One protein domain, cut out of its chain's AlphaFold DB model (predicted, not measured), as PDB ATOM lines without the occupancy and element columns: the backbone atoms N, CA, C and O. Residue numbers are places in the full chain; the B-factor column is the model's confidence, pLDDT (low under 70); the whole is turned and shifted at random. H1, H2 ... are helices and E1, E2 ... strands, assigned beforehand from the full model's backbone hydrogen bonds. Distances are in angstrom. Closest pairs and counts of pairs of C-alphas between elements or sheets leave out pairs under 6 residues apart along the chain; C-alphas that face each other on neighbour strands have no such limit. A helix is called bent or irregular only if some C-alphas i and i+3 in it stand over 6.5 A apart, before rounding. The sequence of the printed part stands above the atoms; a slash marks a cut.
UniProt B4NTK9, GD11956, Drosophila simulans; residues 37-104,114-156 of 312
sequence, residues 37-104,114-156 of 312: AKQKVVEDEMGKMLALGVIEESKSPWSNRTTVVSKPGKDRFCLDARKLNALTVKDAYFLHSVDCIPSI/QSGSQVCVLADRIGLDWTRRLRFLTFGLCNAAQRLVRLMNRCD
ATOM      1  N   ALA A  37     127.653 133.954 169.173       87.00
ATOM      2  CA  ALA A  37     127.832 134.074 170.618       87.00
ATOM      3  C   ALA A  37     129.281 134.421 171.006       87.00
ATOM      4  O   ALA A  37     129.508 135.331 171.798       87.00
ATOM      5  N   LYS A  38     130.273 133.743 170.411       86.06
ATOM      6  CA  LYS A  38     131.695 134.026 170.664       86.06
ATOM      7  C   LYS A  38     132.116 135.372 170.083       86.06
ATOM      8  O   LYS A  38     132.907 136.074 170.701       86.06
ATOM      9  N   GLN A  39     131.564 135.747 168.931       87.00
ATOM     10  CA  GLN A  39     131.834 137.043 168.314       87.00
ATOM     11  C   GLN A  39     131.350 138.200 169.196       87.00
ATOM     12  O   GLN A  39     132.068 139.182 169.358       87.00
ATOM     13  N   LYS A  40     130.188 138.050 169.843       87.94
ATOM     14  CA  LYS A  40     129.694 139.024 170.821       87.94
ATOM     15  C   LYS A  40     130.648 139.185 172.007       87.94
ATOM     16  O   LYS A  40     130.965 140.304 172.381       87.94
ATOM     17  N   VAL A  41     131.171 138.078 172.542       87.00
ATOM     18  CA  VAL A  41     132.170 138.111 173.628       87.00
ATOM     19  C   VAL A  41     133.444 138.845 173.199       87.00
ATOM     20  O   VAL A  41     134.003 139.604 173.988       87.00
ATOM     21  N   VAL A  42     133.896 138.639 171.956       86.00
ATOM     22  CA  VAL A  42     135.044 139.365 171.397       86.00
ATOM     23  C   VAL A  42     134.766 140.865 171.349       86.00
ATOM     24  O   VAL A  42     135.559 141.626 171.898       86.00
ATOM     25  N   GLU A  43     133.651 141.292 170.754       86.69
ATOM     26  CA  GLU A  43     133.343 142.723 170.624       86.69
ATOM     27  C   GLU A  43     133.134 143.388 171.992       86.69
ATOM     28  O   GLU A  43     133.667 144.470 172.236       86.69
ATOM     29  N   ASP A  44     132.453 142.714 172.925       88.81
ATOM     30  CA  ASP A  44     132.246 143.206 174.290       88.81
ATOM     31  C   ASP A  44     133.583 143.416 175.020       88.81
ATOM     32  O   ASP A  44     133.767 144.404 175.735       88.81
ATOM     33  N   GLU A  45     134.539 142.496 174.860       84.56
ATOM     34  CA  GLU A  45     135.857 142.623 175.484       84.56
ATOM     35  C   GLU A  45     136.717 143.690 174.793       84.56
ATOM     36  O   GLU A  45     137.395 144.465 175.471       84.56
ATOM     37  N   MET A  46     136.645 143.803 173.465       83.50
ATOM     38  CA  MET A  46     137.308 144.876 172.721       83.50
ATOM     39  C   MET A  46     136.772 146.254 173.117       83.50
ATOM     40  O   MET A  46     137.567 147.156 173.385       83.50
ATOM     41  N   GLY A  47     135.456 146.412 173.264       84.94
ATOM     42  CA  GLY A  47     134.840 147.651 173.744       84.94
ATOM     43  C   GLY A  47     135.329 148.048 175.140       84.94
ATOM     44  O   GLY A  47     135.686 149.205 175.376       84.94
ATOM     45  N   LYS A  48     135.449 147.080 176.061       82.81
ATOM     46  CA  LYS A  48     136.039 147.327 177.390       82.81
ATOM     47  C   LYS A  48     137.505 147.739 177.295       82.81
ATOM     48  O   LYS A  48     137.912 148.684 177.966       82.81
ATOM     49  N   MET A  49     138.304 147.053 176.479       77.44
ATOM     50  CA  MET A  49     139.727 147.366 176.318       77.44
ATOM     51  C   MET A  49     139.951 148.735 175.659       77.44
ATOM     52  O   MET A  49     140.915 149.414 176.017       77.44
ATOM     53  N   LEU A  50     139.067 149.164 174.749       80.69
ATOM     54  CA  LEU A  50     139.061 150.522 174.190       80.69
ATOM     55  C   LEU A  50     138.769 151.555 175.279       80.69
ATOM     56  O   LEU A  50     139.539 152.498 175.449       80.69
ATOM     57  N   ALA A  51     137.713 151.344 176.071       77.69
ATOM     58  CA  ALA A  51     137.333 152.249 177.159       77.69
ATOM     59  C   ALA A  51     138.418 152.366 178.246       77.69
ATOM     60  O   ALA A  51     138.631 153.439 178.811       77.69
ATOM     61  N   LEU A  52     139.131 151.271 178.526       70.12
ATOM     62  CA  LEU A  52     140.267 151.228 179.456       70.12
ATOM     63  C   LEU A  52     141.570 151.762 178.851       70.12
ATOM     64  O   LEU A  52     142.585 151.865 179.536       70.12
ATOM     65  N   GLY A  53     141.577 152.071 177.560       71.00
ATOM     66  CA  GLY A  53     142.761 152.540 176.869       71.00
ATOM     67  C   GLY A  53     143.880 151.494 176.754       71.00
ATOM     68  O   GLY A  53     145.044 151.867 176.599       71.00
ATOM     69  N   VAL A  54     143.547 150.201 176.815       72.19
ATOM     70  CA  VAL A  54     144.476 149.076 176.588       72.19
ATOM     71  C   VAL A  54     144.750 148.893 175.097       72.19
ATOM     72  O   VAL A  54     145.885 148.628 174.695       72.19
ATOM     73  N   ILE A  55     143.718 149.096 174.278       77.75
ATOM     74  CA  ILE A  55     143.803 149.073 172.818       77.75
ATOM     75  C   ILE A  55     143.476 150.451 172.256       77.75
ATOM     76  O   ILE A  55     142.851 151.268 172.935       77.75
ATOM     77  N   GLU A  56     143.937 150.728 171.044       80.06
ATOM     78  CA  GLU A  56     143.678 151.979 170.334       80.06
ATOM     79  C   GLU A  56     143.478 151.751 168.853       80.06
ATOM     80  O   GLU A  56     143.967 150.760 168.313       80.06
ATOM     81  N   GLU A  57     142.788 152.680 168.199       83.19
ATOM     82  CA  GLU A  57     142.657 152.650 166.751       83.19
ATOM     83  C   GLU A  57     144.022 152.829 166.080       83.19
ATOM     84  O   GLU A  57     144.856 153.631 166.500       83.19
ATOM     85  N   SER A  58     144.278 152.041 165.041       82.00
ATOM     86  CA  SER A  58     145.551 152.000 164.343       82.00
ATOM     87  C   SER A  58     145.392 151.619 162.882       82.00
ATOM     88  O   SER A  58     144.490 150.874 162.508       82.00
ATOM     89  N   LYS A  59     146.350 152.068 162.073       80.88
ATOM     90  CA  LYS A  59     146.518 151.661 160.674       80.88
ATOM     91  C   LYS A  59     147.735 150.743 160.519       80.88
ATOM     92  O   LYS A  59     148.498 150.879 159.566       80.88
ATOM     93  N   SER A  60     147.972 149.867 161.502       79.44
ATOM     94  CA  SER A  60     149.161 149.010 161.505       79.44
ATOM     95  C   SER A  60     149.157 148.067 160.294       79.44
ATOM     96  O   SER A  60     148.114 147.507 159.944       79.44
ATOM     97  N   PRO A  61     150.311 147.845 159.640       84.00
ATOM     98  CA  PRO A  61     150.417 146.836 158.592       84.00
ATOM     99  C   PRO A  61     150.392 145.401 159.151       84.00
ATOM    100  O   PRO A  61     150.327 144.459 158.366       84.00
ATOM    101  N   TRP A  62     150.419 145.237 160.479       85.75
ATOM    102  CA  TRP A  62     150.373 143.958 161.187       85.75
ATOM    103  C   TRP A  62     148.962 143.677 161.699       85.75
ATOM    104  O   TRP A  62     148.367 144.538 162.340       85.75
ATOM    105  N   SER A  63     148.443 142.468 161.486       87.94
ATOM    106  CA  SER A  63     147.171 142.033 162.070       87.94
ATOM    107  C   SER A  63     147.249 140.574 162.508       87.94
ATOM    108  O   SER A  63     147.483 139.686 161.684       87.94
ATOM    109  N   ASN A  64     147.088 140.334 163.810       87.88
ATOM    110  CA  ASN A  64     147.054 138.997 164.398       87.88
ATOM    111  C   ASN A  64     145.608 138.533 164.573       87.88
ATOM    112  O   ASN A  64     144.693 139.340 164.663       87.88
ATOM    113  N   ARG A  65     145.393 137.220 164.686       88.06
ATOM    114  CA  ARG A  65     144.056 136.686 164.979       88.06
ATOM    115  C   ARG A  65     143.777 136.725 166.470       88.06
ATOM    116  O   ARG A  65     144.668 136.528 167.291       88.06
ATOM    117  N   THR A  66     142.508 136.875 166.813       86.88
ATOM    118  CA  THR A  66     142.015 136.760 168.184       86.88
ATOM    119  C   THR A  66     141.150 135.517 168.312       86.88
ATOM    120  O   THR A  66     140.419 135.158 167.388       86.88
ATOM    121  N   THR A  67     141.218 134.852 169.457       86.44
ATOM    122  CA  THR A  67     140.412 133.668 169.757       86.44
ATOM    123  C   THR A  67     139.826 133.763 171.156       86.44
ATOM    124  O   THR A  67     140.392 134.407 172.040       86.44
ATOM    125  N   VAL A  68     138.682 133.116 171.357       86.50
ATOM    126  CA  VAL A  68     138.046 132.992 172.668       86.50
ATOM    127  C   VAL A  68     138.262 131.578 173.169       86.50
ATOM    128  O   VAL A  68     137.811 130.612 172.550       86.50
ATOM    129  N   VAL A  69     138.945 131.468 174.303       85.31
ATOM    130  CA  VAL A  69     139.171 130.197 174.989       85.31
ATOM    131  C   VAL A  69     138.245 130.130 176.194       85.31
ATOM    132  O   VAL A  69     138.397 130.895 177.150       85.31
ATOM    133  N   SER A  70     137.303 129.193 176.156       84.31
ATOM    134  CA  SER A  70     136.410 128.914 177.277       84.31
ATOM    135  C   SER A  70     137.143 128.089 178.328       84.31
ATOM    136  O   SER A  70     137.619 126.988 178.054       84.31
ATOM    137  N   LYS A  71     137.262 128.633 179.539       82.25
ATOM    138  CA  LYS A  71     137.699 127.902 180.734       82.25
ATOM    139  C   LYS A  71     136.520 127.779 181.702       82.25
ATOM    140  O   LYS A  71     135.642 128.643 181.666       82.25
ATOM    141  N   PRO A  72     136.490 126.758 182.581       74.94
ATOM    142  CA  PRO A  72     135.421 126.615 183.565       74.94
ATOM    143  C   PRO A  72     135.264 127.916 184.364       74.94
ATOM    144  O   PRO A  72     136.200 128.382 185.015       74.94
ATOM    145  N   GLY A  73     134.095 128.544 184.226       71.00
ATOM    146  CA  GLY A  73     133.726 129.792 184.891       71.00
ATOM    147  C   GLY A  73     134.024 131.097 184.139       71.00
ATOM    148  O   GLY A  73     133.477 132.124 184.538       71.00
ATOM    149  N   LYS A  74     134.849 131.121 183.076       80.00
ATOM    150  CA  LYS A  74     135.095 132.360 182.311       80.00
ATOM    151  C   LYS A  74     135.685 132.133 180.915       80.00
ATOM    152  O   LYS A  74     136.718 131.475 180.764       80.00
ATOM    153  N   ASP A  75     135.112 132.816 179.929       80.81
ATOM    154  CA  ASP A  75     135.701 132.981 178.601       80.81
ATOM    155  C   ASP A  75     136.856 133.988 178.630       80.81
ATOM    156  O   ASP A  75     136.762 135.072 179.216       80.81
ATOM    157  N   ARG A  76     137.977 133.624 178.007       82.56
ATOM    158  CA  ARG A  76     139.165 134.476 177.911       82.56
ATOM    159  C   ARG A  76     139.397 134.885 176.467       82.56
ATOM    160  O   ARG A  76     139.513 134.029 175.592       82.56
ATOM    161  N   PHE A  77     139.521 136.189 176.249       83.69
ATOM    162  CA  PHE A  77     140.032 136.745 175.004       83.69
ATOM    163  C   PHE A  77     141.546 136.502 174.921       83.69
ATOM    164  O   PHE A  77     142.291 136.839 175.846       83.69
ATOM    165  N   CYS A  78     141.999 135.884 173.835       83.62
ATOM    166  CA  CYS A  78     143.393 135.515 173.618       83.62
ATOM    167  C   CYS A  78     143.886 136.003 172.253       83.62
ATOM    168  O   CYS A  78     143.201 135.859 171.241       83.62
ATOM    169  N   LEU A  79     145.110 136.528 172.232       85.25
ATOM    170  CA  LEU A  79     145.825 136.885 171.012       85.25
ATOM    171  C   LEU A  79     146.570 135.659 170.471       85.25
ATOM    172  O   LEU A  79     147.393 135.074 171.177       85.25
ATOM    173  N   ASP A  80     146.327 135.290 169.215       87.38
ATOM    174  CA  ASP A  80     147.139 134.302 168.506       87.38
ATOM    175  C   ASP A  80     148.357 134.990 167.880       87.38
ATOM    176  O   ASP A  80     148.364 135.365 166.707       87.38
ATOM    177  N   ALA A  81     149.401 135.162 168.690       87.38
ATOM    178  CA  ALA A  81     150.655 135.786 168.280       87.38
ATOM    179  C   ALA A  81     151.678 134.786 167.705       87.38
ATOM    180  O   ALA A  81     152.861 135.105 167.629       87.38
ATOM    181  N   ARG A  82     151.281 133.567 167.306       90.06
ATOM    182  CA  ARG A  82     152.239 132.535 166.851       90.06
ATOM    183  C   ARG A  82     153.072 132.980 165.647       90.06
ATOM    184  O   ARG A  82     154.285 132.788 165.652       90.06
ATOM    185  N   LYS A  83     152.443 133.615 164.651       90.44
ATOM    186  CA  LYS A  83     153.151 134.152 163.476       90.44
ATOM    187  C   LYS A  83     154.086 135.296 163.847       90.44
ATOM    188  O   LYS A  83     155.233 135.307 163.417       90.44
ATOM    189  N   LEU A  84     153.617 136.218 164.687       88.88
ATOM    190  CA  LEU A  84     154.439 137.321 165.171       88.88
ATOM    191  C   LEU A  84     155.652 136.804 165.958       88.88
ATOM    192  O   LEU A  84     156.767 137.248 165.715       88.88
ATOM    193  N   ASN A  85     155.462 135.810 166.826       90.00
ATOM    194  CA  ASN A  85     156.536 135.193 167.603       90.00
ATOM    195  C   ASN A  85     157.574 134.478 166.733       90.00
ATOM    196  O   ASN A  85     158.749 134.505 167.074       90.00
ATOM    197  N   ALA A  86     157.164 133.851 165.627       90.94
ATOM    198  CA  ALA A  86     158.095 133.223 164.689       90.94
ATOM    199  C   ALA A  86     158.989 134.254 163.978       90.94
ATOM    200  O   ALA A  86     160.132 133.956 163.654       90.94
ATOM    201  N   LEU A  87     158.470 135.467 163.767       90.56
ATOM    202  CA  LEU A  87     159.195 136.586 163.163       90.56
ATOM    203  C   LEU A  87     159.955 137.436 164.187       90.56
ATOM    204  O   LEU A  87     160.680 138.343 163.794       90.56
ATOM    205  N   THR A  88     159.772 137.185 165.483       89.19
ATOM    206  CA  THR A  88     160.385 137.964 166.562       89.19
ATOM    207  C   THR A  88     161.741 137.373 166.928       89.19
ATOM    208  O   THR A  88     161.872 136.160 167.103       89.19
ATOM    209  N   VAL A  89     162.750 138.229 167.094       89.50
ATOM    210  CA  VAL A  89     164.053 137.819 167.632       89.50
ATOM    211  C   VAL A  89     163.860 137.423 169.093       89.50
ATOM    212  O   VAL A  89     163.371 138.212 169.901       89.50
ATOM    213  N   LYS A  90     164.198 136.179 169.442       88.19
ATOM    214  CA  LYS A  90     164.010 135.659 170.803       88.19
ATOM    215  C   LYS A  90     165.008 136.312 171.762       88.19
ATOM    216  O   LYS A  90     166.206 136.306 171.504       88.19
ATOM    217  N   ASP A  91     164.509 136.841 172.878       83.56
ATOM    218  CA  ASP A  91     165.336 137.443 173.927       83.56
ATOM    219  C   ASP A  91     165.923 136.338 174.815       83.56
ATOM    220  O   ASP A  91     165.186 135.584 175.456       83.56
ATOM    221  N   ALA A  92     167.250 136.257 174.882       80.69
ATOM    222  CA  ALA A  92     167.982 135.302 175.716       80.69
ATOM    223  C   ALA A  92     168.172 135.813 177.158       80.69
ATOM    224  O   ALA A  92     169.206 135.593 177.785       80.69
ATOM    225  N   TYR A  93     167.194 136.549 177.691       78.75
ATOM    226  CA  TYR A  93     167.258 137.012 179.071       78.75
ATOM    227  C   TYR A  93     167.046 135.844 180.034       78.75
ATOM    228  O   TYR A  93     166.039 135.136 179.950       78.75
ATOM    229  N   PHE A  94     167.984 135.673 180.964       74.31
ATOM    230  CA  PHE A  94     167.938 134.601 181.949       74.31
ATOM    231  C   PHE A  94     166.705 134.730 182.851       74.31
ATOM    232  O   PHE A  94     166.489 135.750 183.505       74.31
ATOM    233  N   LEU A  95     165.909 133.663 182.890       71.25
ATOM    234  CA  LEU A  95     164.875 133.451 183.894       71.25
ATOM    235  C   LEU A  95     165.416 132.421 184.885       71.25
ATOM    236  O   LEU A  95     165.870 131.354 184.474       71.25
ATOM    237  N   HIS A  96     165.406 132.747 186.176       67.44
ATOM    238  CA  HIS A  96     165.847 131.811 187.209       67.44
ATOM    239  C   HIS A  96     164.895 130.611 187.277       67.44
ATOM    240  O   HIS A  96     163.675 130.791 187.217       67.44
ATOM    241  N   SER A  97     165.447 129.399 187.414       65.69
ATOM    242  CA  SER A  97     164.626 128.228 187.741       65.69
ATOM    243  C   SER A  97     164.021 128.404 189.130       65.69
ATOM    244  O   SER A  97     164.625 129.026 190.008       65.69
ATOM    245  N   VAL A  98     162.852 127.803 189.341       65.94
ATOM    246  CA  VAL A  98     162.208 127.743 190.659       65.94
ATOM    247  C   VAL A  98     163.131 127.065 191.678       65.94
ATOM    248  O   VAL A  98     163.170 127.478 192.830       65.94
ATOM    249  N   ASP A  99     163.956 126.115 191.242       63.06
ATOM    250  CA  ASP A  99     164.894 125.384 192.107       63.06
ATOM    251  C   ASP A  99     166.029 126.262 192.653       63.06
ATOM    252  O   ASP A  99     166.662 125.919 193.647       63.06
ATOM    253  N   CYS A 100     166.286 127.414 192.026       56.59
ATOM    254  CA  CYS A 100     167.266 128.386 192.505       56.59
ATOM    255  C   CYS A 100     166.677 129.333 193.559       56.59
ATOM    256  O   CYS A 100     167.415 130.089 194.178       56.59
ATOM    257  N   ILE A 101     165.355 129.339 193.753       55.97
ATOM    258  CA  ILE A 101     164.691 130.240 194.699       55.97
ATOM    259  C   ILE A 101     165.114 129.945 196.151       55.97
ATOM    260  O   ILE A 101     165.465 130.901 196.836       55.97
ATOM    261  N   PRO A 102     165.172 128.684 196.631       49.88
ATOM    262  CA  PRO A 102     165.575 128.376 198.006       49.88
ATOM    263  C   PRO A 102     167.009 128.791 198.351       49.88
ATOM    264  O   PRO A 102     167.250 129.227 199.467       49.88
ATOM    265  N   SER A 103     167.959 128.718 197.410       53.59
ATOM    266  CA  SER A 103     169.348 129.135 197.669       53.59
ATOM    267  C   SER A 103     169.523 130.654 197.754       53.59
ATOM    268  O   SER A 103     170.524 131.132 198.278       53.59
ATOM    269  N   ILE A 104     168.550 131.419 197.253       48.28
ATOM    270  CA  ILE A 104     168.491 132.886 197.358       48.28
ATOM    271  C   ILE A 104     167.799 133.314 198.674       48.28
ATOM    272  O   ILE A 104     167.901 134.461 199.105       48.28
ATOM    273  N   GLN A 114     152.378 139.123 194.339       37.66
ATOM    274  CA  GLN A 114     152.097 138.893 192.929       37.66
ATOM    275  C   GLN A 114     152.192 140.245 192.207       37.66
ATOM    276  O   GLN A 114     151.745 141.248 192.763       37.66
ATOM    277  N   SER A 115     152.772 140.274 191.000       43.31
ATOM    278  CA  SER A 115     152.730 141.416 190.069       43.31
ATOM    279  C   SER A 115     152.041 140.995 188.761       43.31
ATOM    280  O   SER A 115     152.207 139.867 188.296       43.31
ATOM    281  N   GLY A 116     151.209 141.871 188.195       41.91
ATOM    282  CA  GLY A 116     150.417 141.619 186.993       41.91
ATOM    283  C   GLY A 116     151.184 142.053 185.748       41.91
ATOM    284  O   GLY A 116     151.862 143.071 185.748       41.91
ATOM    285  N   SER A 117     151.067 141.302 184.659       45.06
ATOM    286  CA  SER A 117     151.929 141.400 183.468       45.06
ATOM    287  C   SER A 117     151.577 142.514 182.466       45.06
ATOM    288  O   SER A 117     151.968 142.431 181.303       45.06
ATOM    289  N   GLN A 118     150.867 143.568 182.873       45.31
ATOM    290  CA  GLN A 118     150.543 144.685 181.977       45.31
ATOM    291  C   GLN A 118     151.596 145.791 182.090       45.31
ATOM    292  O   GLN A 118     151.477 146.708 182.897       45.31
ATOM    293  N   VAL A 119     152.633 145.701 181.261       48.06
ATOM    294  CA  VAL A 119     153.648 146.752 181.093       48.06
ATOM    295  C   VAL A 119     153.309 147.572 179.848       48.06
ATOM    296  O   VAL A 119     152.969 146.996 178.815       48.06
ATOM    297  N   CYS A 120     153.390 148.906 179.927       40.78
ATOM    298  CA  CYS A 120     153.224 149.800 178.773       40.78
ATOM    299  C   CYS A 120     154.244 149.456 177.684       40.78
ATOM    300  O   CYS A 120     155.453 149.547 177.898       40.78
ATOM    301  N   VAL A 121     153.757 149.080 176.506       45.53
ATOM    302  CA  VAL A 121     154.573 148.749 175.339       45.53
ATOM    303  C   VAL A 121     153.905 149.396 174.144       45.53
ATOM    304  O   VAL A 121     152.976 148.846 173.557       45.53
ATOM    305  N   LEU A 122     154.386 150.580 173.780       43.53
ATOM    306  CA  LEU A 122     154.080 151.175 172.486       43.53
ATOM    307  C   LEU A 122     154.829 150.383 171.414       43.53
ATOM    308  O   LEU A 122     155.911 150.766 170.981       43.53
ATOM    309  N   ALA A 123     154.271 149.241 171.026       51.72
ATOM    310  CA  ALA A 123     154.716 148.516 169.854       51.72
ATOM    311  C   ALA A 123     153.663 148.700 168.764       51.72
ATOM    312  O   ALA A 123     152.631 148.031 168.759       51.72
ATOM    313  N   ASP A 124     153.972 149.544 167.777       55.91
ATOM    314  CA  ASP A 124     153.166 149.737 166.558       55.91
ATOM    315  C   ASP A 124     152.857 148.421 165.809       55.91
ATOM    316  O   ASP A 124     152.018 148.381 164.908       55.91
ATOM    317  N   ARG A 125     153.546 147.337 166.181       63.97
ATOM    318  CA  ARG A 125     153.580 146.033 165.519       63.97
ATOM    319  C   ARG A 125     152.607 144.998 166.105       63.97
ATOM    320  O   ARG A 125     152.520 143.899 165.566       63.97
ATOM    321  N   ILE A 126     151.858 145.317 167.170       63.94
ATOM    322  CA  ILE A 126     150.858 144.403 167.760       63.94
ATOM    323  C   ILE A 126     149.436 144.812 167.339       63.94
ATOM    324  O   ILE A 126     148.666 145.357 168.133       63.94
ATOM    325  N   GLY A 127     149.070 144.549 166.084       68.31
ATOM    326  CA  GLY A 127     147.678 144.680 165.637       68.31
ATOM    327  C   GLY A 127     146.807 143.529 166.145       68.31
ATOM    328  O   GLY A 127     147.225 142.368 166.072       68.31
ATOM    329  N   LEU A 128     145.619 143.851 166.664       66.62
ATOM    330  CA  LEU A 128     144.589 142.882 167.072       66.62
ATOM    331  C   LEU A 128     143.630 142.541 165.936       66.62
ATOM    332  O   LEU A 128     143.125 141.429 165.862       66.62
ATOM    333  N   ASP A 129     143.350 143.529 165.099       70.44
ATOM    334  CA  ASP A 129     142.533 143.429 163.901       70.44
ATOM    335  C   ASP A 129     143.076 144.436 162.871       70.44
ATOM    336  O   ASP A 129     144.248 144.823 162.915       70.44
ATOM    337  N   TRP A 130     142.263 144.803 161.886       65.06
ATOM    338  CA  TRP A 130     142.648 145.710 160.804       65.06
ATOM    339  C   TRP A 130     142.669 147.180 161.233       65.06
ATOM    340  O   TRP A 130     143.186 148.014 160.489       65.06
ATOM    341  N   THR A 131     142.080 147.503 162.387       72.94
ATOM    342  CA  THR A 131     141.757 148.875 162.792       72.94
ATOM    343  C   THR A 131     142.223 149.217 164.197       72.94
ATOM    344  O   THR A 131     142.162 150.380 164.569       72.94
ATOM    345  N   ARG A 132     142.693 148.256 164.994       81.56
ATOM    346  CA  ARG A 132     142.999 148.400 166.417       81.56
ATOM    347  C   ARG A 132     144.307 147.678 166.760       81.56
ATOM    348  O   ARG A 132     144.573 146.558 166.315       81.56
ATOM    349  N   ARG A 133     145.124 148.307 167.602       80.00
ATOM    350  CA  ARG A 133     146.381 147.756 168.135       80.00
ATOM    351  C   ARG A 133     146.408 147.767 169.652       80.00
ATOM    352  O   ARG A 133     145.687 148.527 170.298       80.00
ATOM    353  N   LEU A 134     147.287 146.949 170.214       74.12
ATOM    354  CA  LEU A 134     147.594 146.946 171.639       74.12
ATOM    355  C   LEU A 134     148.651 147.994 171.988       74.12
ATOM    356  O   LEU A 134     149.647 148.139 171.286       74.12
ATOM    357  N   ARG A 135     148.454 148.677 173.123       66.50
ATOM    358  CA  ARG A 135     149.426 149.615 173.722       66.50
ATOM    359  C   ARG A 135     150.289 149.003 174.827       66.50
ATOM    360  O   ARG A 135     151.099 149.694 175.445       66.50
ATOM    361  N   PHE A 136     150.059 147.738 175.152       65.69
ATOM    362  CA  PHE A 136     150.664 147.071 176.298       65.69
ATOM    363  C   PHE A 136     151.212 145.714 175.902       65.69
ATOM    364  O   PHE A 136     150.720 145.078 174.969       65.69
ATOM    365  N   LEU A 137     152.207 145.256 176.661       67.44
ATOM    366  CA  LEU A 137     152.678 143.887 176.577       67.44
ATOM    367  C   LEU A 137     151.526 142.967 176.955       67.44
ATOM    368  O   LEU A 137     150.971 143.070 178.050       67.44
ATOM    369  N   THR A 138     151.167 142.070 176.050       68.19
ATOM    370  CA  THR A 138     150.117 141.093 176.305       68.19
ATOM    371  C   THR A 138     150.677 139.699 176.456       68.19
ATOM    372  O   THR A 138     151.758 139.356 175.973       68.19
ATOM    373  N   PHE A 139     149.877 138.859 177.098       71.88
ATOM    374  CA  PHE A 139     150.092 137.424 177.095       71.88
ATOM    375  C   PHE A 139     150.153 136.880 175.663       71.88
ATOM    376  O   PHE A 139     149.460 137.367 174.769       71.88
ATOM    377  N   GLY A 140     150.972 135.847 175.473       77.19
ATOM    378  CA  GLY A 140     151.140 135.167 174.190       77.19
ATOM    379  C   GLY A 140     152.339 135.637 173.367       77.19
ATOM    380  O   GLY A 140     152.686 134.950 172.414       77.19
ATOM    381  N   LEU A 141     153.010 136.735 173.733       83.19
ATOM    382  CA  LEU A 141     154.263 137.157 173.094       83.19
ATOM    383  C   LEU A 141     155.469 136.411 173.684       83.19
ATOM    384  O   LEU A 141     155.581 136.271 174.902       83.19
ATOM    385  N   CYS A 142     156.389 135.970 172.825       85.00
ATOM    386  CA  CYS A 142     157.525 135.120 173.203       85.00
ATOM    387  C   CYS A 142     158.503 135.768 174.196       85.00
ATOM    388  O   CYS A 142     159.014 135.073 175.067       85.00
ATOM    389  N   ASN A 143     158.706 137.083 174.114       83.50
ATOM    390  CA  ASN A 143     159.645 137.813 174.974       83.50
ATOM    391  C   ASN A 143     158.961 138.511 176.162       83.50
ATOM    392  O   ASN A 143     159.589 139.312 176.858       83.50
ATOM    393  N   ALA A 144     157.662 138.267 176.392       78.31
ATOM    394  CA  ALA A 144     156.903 139.036 177.373       78.31
ATOM    395  C   ALA A 144     157.415 138.850 178.811       78.31
ATOM    396  O   ALA A 144     157.577 139.822 179.547       78.31
ATOM    397  N   ALA A 145     157.692 137.603 179.202       77.06
ATOM    398  CA  ALA A 145     158.151 137.268 180.547       77.06
ATOM    399  C   ALA A 145     159.559 137.817 180.811       77.06
ATOM    400  O   ALA A 145     159.781 138.520 181.791       77.06
ATOM    401  N   GLN A 146     160.483 137.570 179.885       78.38
ATOM    402  CA  GLN A 146     161.853 138.081 179.901       78.38
ATOM    403  C   GLN A 146     161.865 139.596 180.053       78.38
ATOM    404  O   GLN A 146     162.594 140.149 180.877       78.38
ATOM    405  N   ARG A 147     161.012 140.281 179.287       72.69
ATOM    406  CA  ARG A 147     160.944 141.736 179.316       72.69
ATOM    407  C   ARG A 147     160.395 142.260 180.635       72.69
ATOM    408  O   ARG A 147     160.928 143.249 181.135       72.69
ATOM    409  N   LEU A 148     159.379 141.600 181.192       68.38
ATOM    410  CA  LEU A 148     158.849 141.930 182.511       68.38
ATOM    411  C   LEU A 148     159.929 141.768 183.582       68.38
ATOM    412  O   LEU A 148     160.150 142.699 184.344       68.38
ATOM    413  N   VAL A 149     160.658 140.651 183.592       70.50
ATOM    414  CA  VAL A 149     161.732 140.424 184.571       70.50
ATOM    415  C   VAL A 149     162.878 141.418 184.376       70.50
ATOM    416  O   VAL A 149     163.371 141.975 185.346       70.50
ATOM    417  N   ARG A 150     163.263 141.749 183.138       71.25
ATOM    418  CA  ARG A 150     164.277 142.783 182.864       71.25
ATOM    419  C   ARG A 150     163.810 144.181 183.282       71.25
ATOM    420  O   ARG A 150     164.635 145.027 183.620       71.25
ATOM    421  N   LEU A 151     162.512 144.478 183.187       64.19
ATOM    422  CA  LEU A 151     161.953 145.717 183.727       64.19
ATOM    423  C   LEU A 151     162.007 145.688 185.250       64.19
ATOM    424  O   LEU A 151     162.532 146.626 185.831       64.19
ATOM    425  N   MET A 152     161.534 144.602 185.865       61.81
ATOM    426  CA  MET A 152     161.588 144.409 187.308       61.81
ATOM    427  C   MET A 152     163.017 144.578 187.796       61.81
ATOM    428  O   MET A 152     163.242 145.513 188.526       61.81
ATOM    429  N   ASN A 153     164.003 143.852 187.273       62.31
ATOM    430  CA  ASN A 153     165.412 143.973 187.663       62.31
ATOM    431  C   ASN A 153     166.033 145.363 187.429       62.31
ATOM    432  O   ASN A 153     167.051 145.680 188.034       62.31
ATOM    433  N   ARG A 154     165.463 146.191 186.542       54.62
ATOM    434  CA  ARG A 154     165.889 147.590 186.349       54.62
ATOM    435  C   ARG A 154     165.211 148.551 187.318       54.62
ATOM    436  O   ARG A 154     165.821 149.535 187.715       54.62
ATOM    437  N   CYS A 155     163.953 148.286 187.650       49.38
ATOM    438  CA  CYS A 155     163.186 149.022 188.650       49.38
ATOM    439  C   CYS A 155     163.489 148.544 190.077       49.38
ATOM    440  O   CYS A 155     163.159 149.237 191.034       49.38
ATOM    441  N   ASP A 156     164.081 147.360 190.210       44.53
ATOM    442  CA  ASP A 156     164.378 146.706 191.466       44.53
ATOM    443  C   ASP A 156     165.617 147.361 192.062       44.53
ATOM    444  O   ASP A 156     166.768 147.085 191.716       44.53
TER     445      ASP A 156
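This is residues 37 to 104 and 114 to 156 of the 312 residues of the protein "GD11956" of Drosophila simulans (UniProt B4NTK9). One helix, H1, bridges a two-stranded hairpin, E2 and E3, and a small second strand pair, E1 and E4, at one end of the domain. From there the chain trails off through the short H2 towards H3, which sticks out with residues 97 to 104, while H4 lies away from H1 and touches no helix. The printed part has 111 residues with four named helices and four named strands, in the order H1 E1 E2 E3 H2 H3 E4 H4, and its class is mixed, helices and strands. The two sheets, E1 - E4 and E2 - E3, are each antiparallel. The whole is only just compact, close to loose, with a radius of gyration of the C-alphas of 15.9 A and spans of 49 by 35 by 26 A.

H1, residues 37 to 51, has its closest C-alphas to E1, residues 55 to 57, at Met 49 and Ile 55, 5.6 A apart. Its closest C-alphas to E2, residues 65 to 71, are those of Lys 38 and Val 68, 6.7 A apart. To E3, residues 74 to 80, they are those of Val 42 and Phe 77, also 6.7 A apart. E2 and E3 form a hairpin, antiparallel at 152 degrees, with N 69 and O 76 at 2.9 A and N 78 and O 67 at 2.8 A, within hydrogen-bond range. E1 is the antiparallel neighbour of E4, residues 132 to 134, at 146 degrees, with N 56 and O 133 at 2.9 A. H1 and E4 are near each other, with 5 pairs of C-alphas within 10 A. H2, residues 82 to 87, H3, residues 98 to 104, and H4, residues 144 to 155, touch no helix, and H1 and H4 are apart. In H1, H2 and H4 every O i to N i+4 pair is within hydrogen-bond range; in H3 it is 0 of 3, with 2 of 4 O i to N i+3 pairs within range.

H1 begins at C-alpha 37, (127.832, 134.074, 170.618), and is 21.5 A long. E2 is 19.1 A long and E3 18.4 A. H3 is irregular, but only just: C-alphas 99 and 102 are 6.6 A apart. H4, 16.3 A long, ends at C-alpha 155, (163.186, 149.022, 188.650).

The two C-alphas farthest apart are those of Ala 37 and Ser 103, 49.8 A. Residues 105 to 113 are not printed, and C-alphas 104 and 114 are 18.0 A apart across this cut. Of the links that are printed whole, none is long. Residues 114 to 131 hold no named element. The mean pLDDT of the printed part is 73.7, and 36 residues are under 70, among them residues 96 to 104 and 114 to 128.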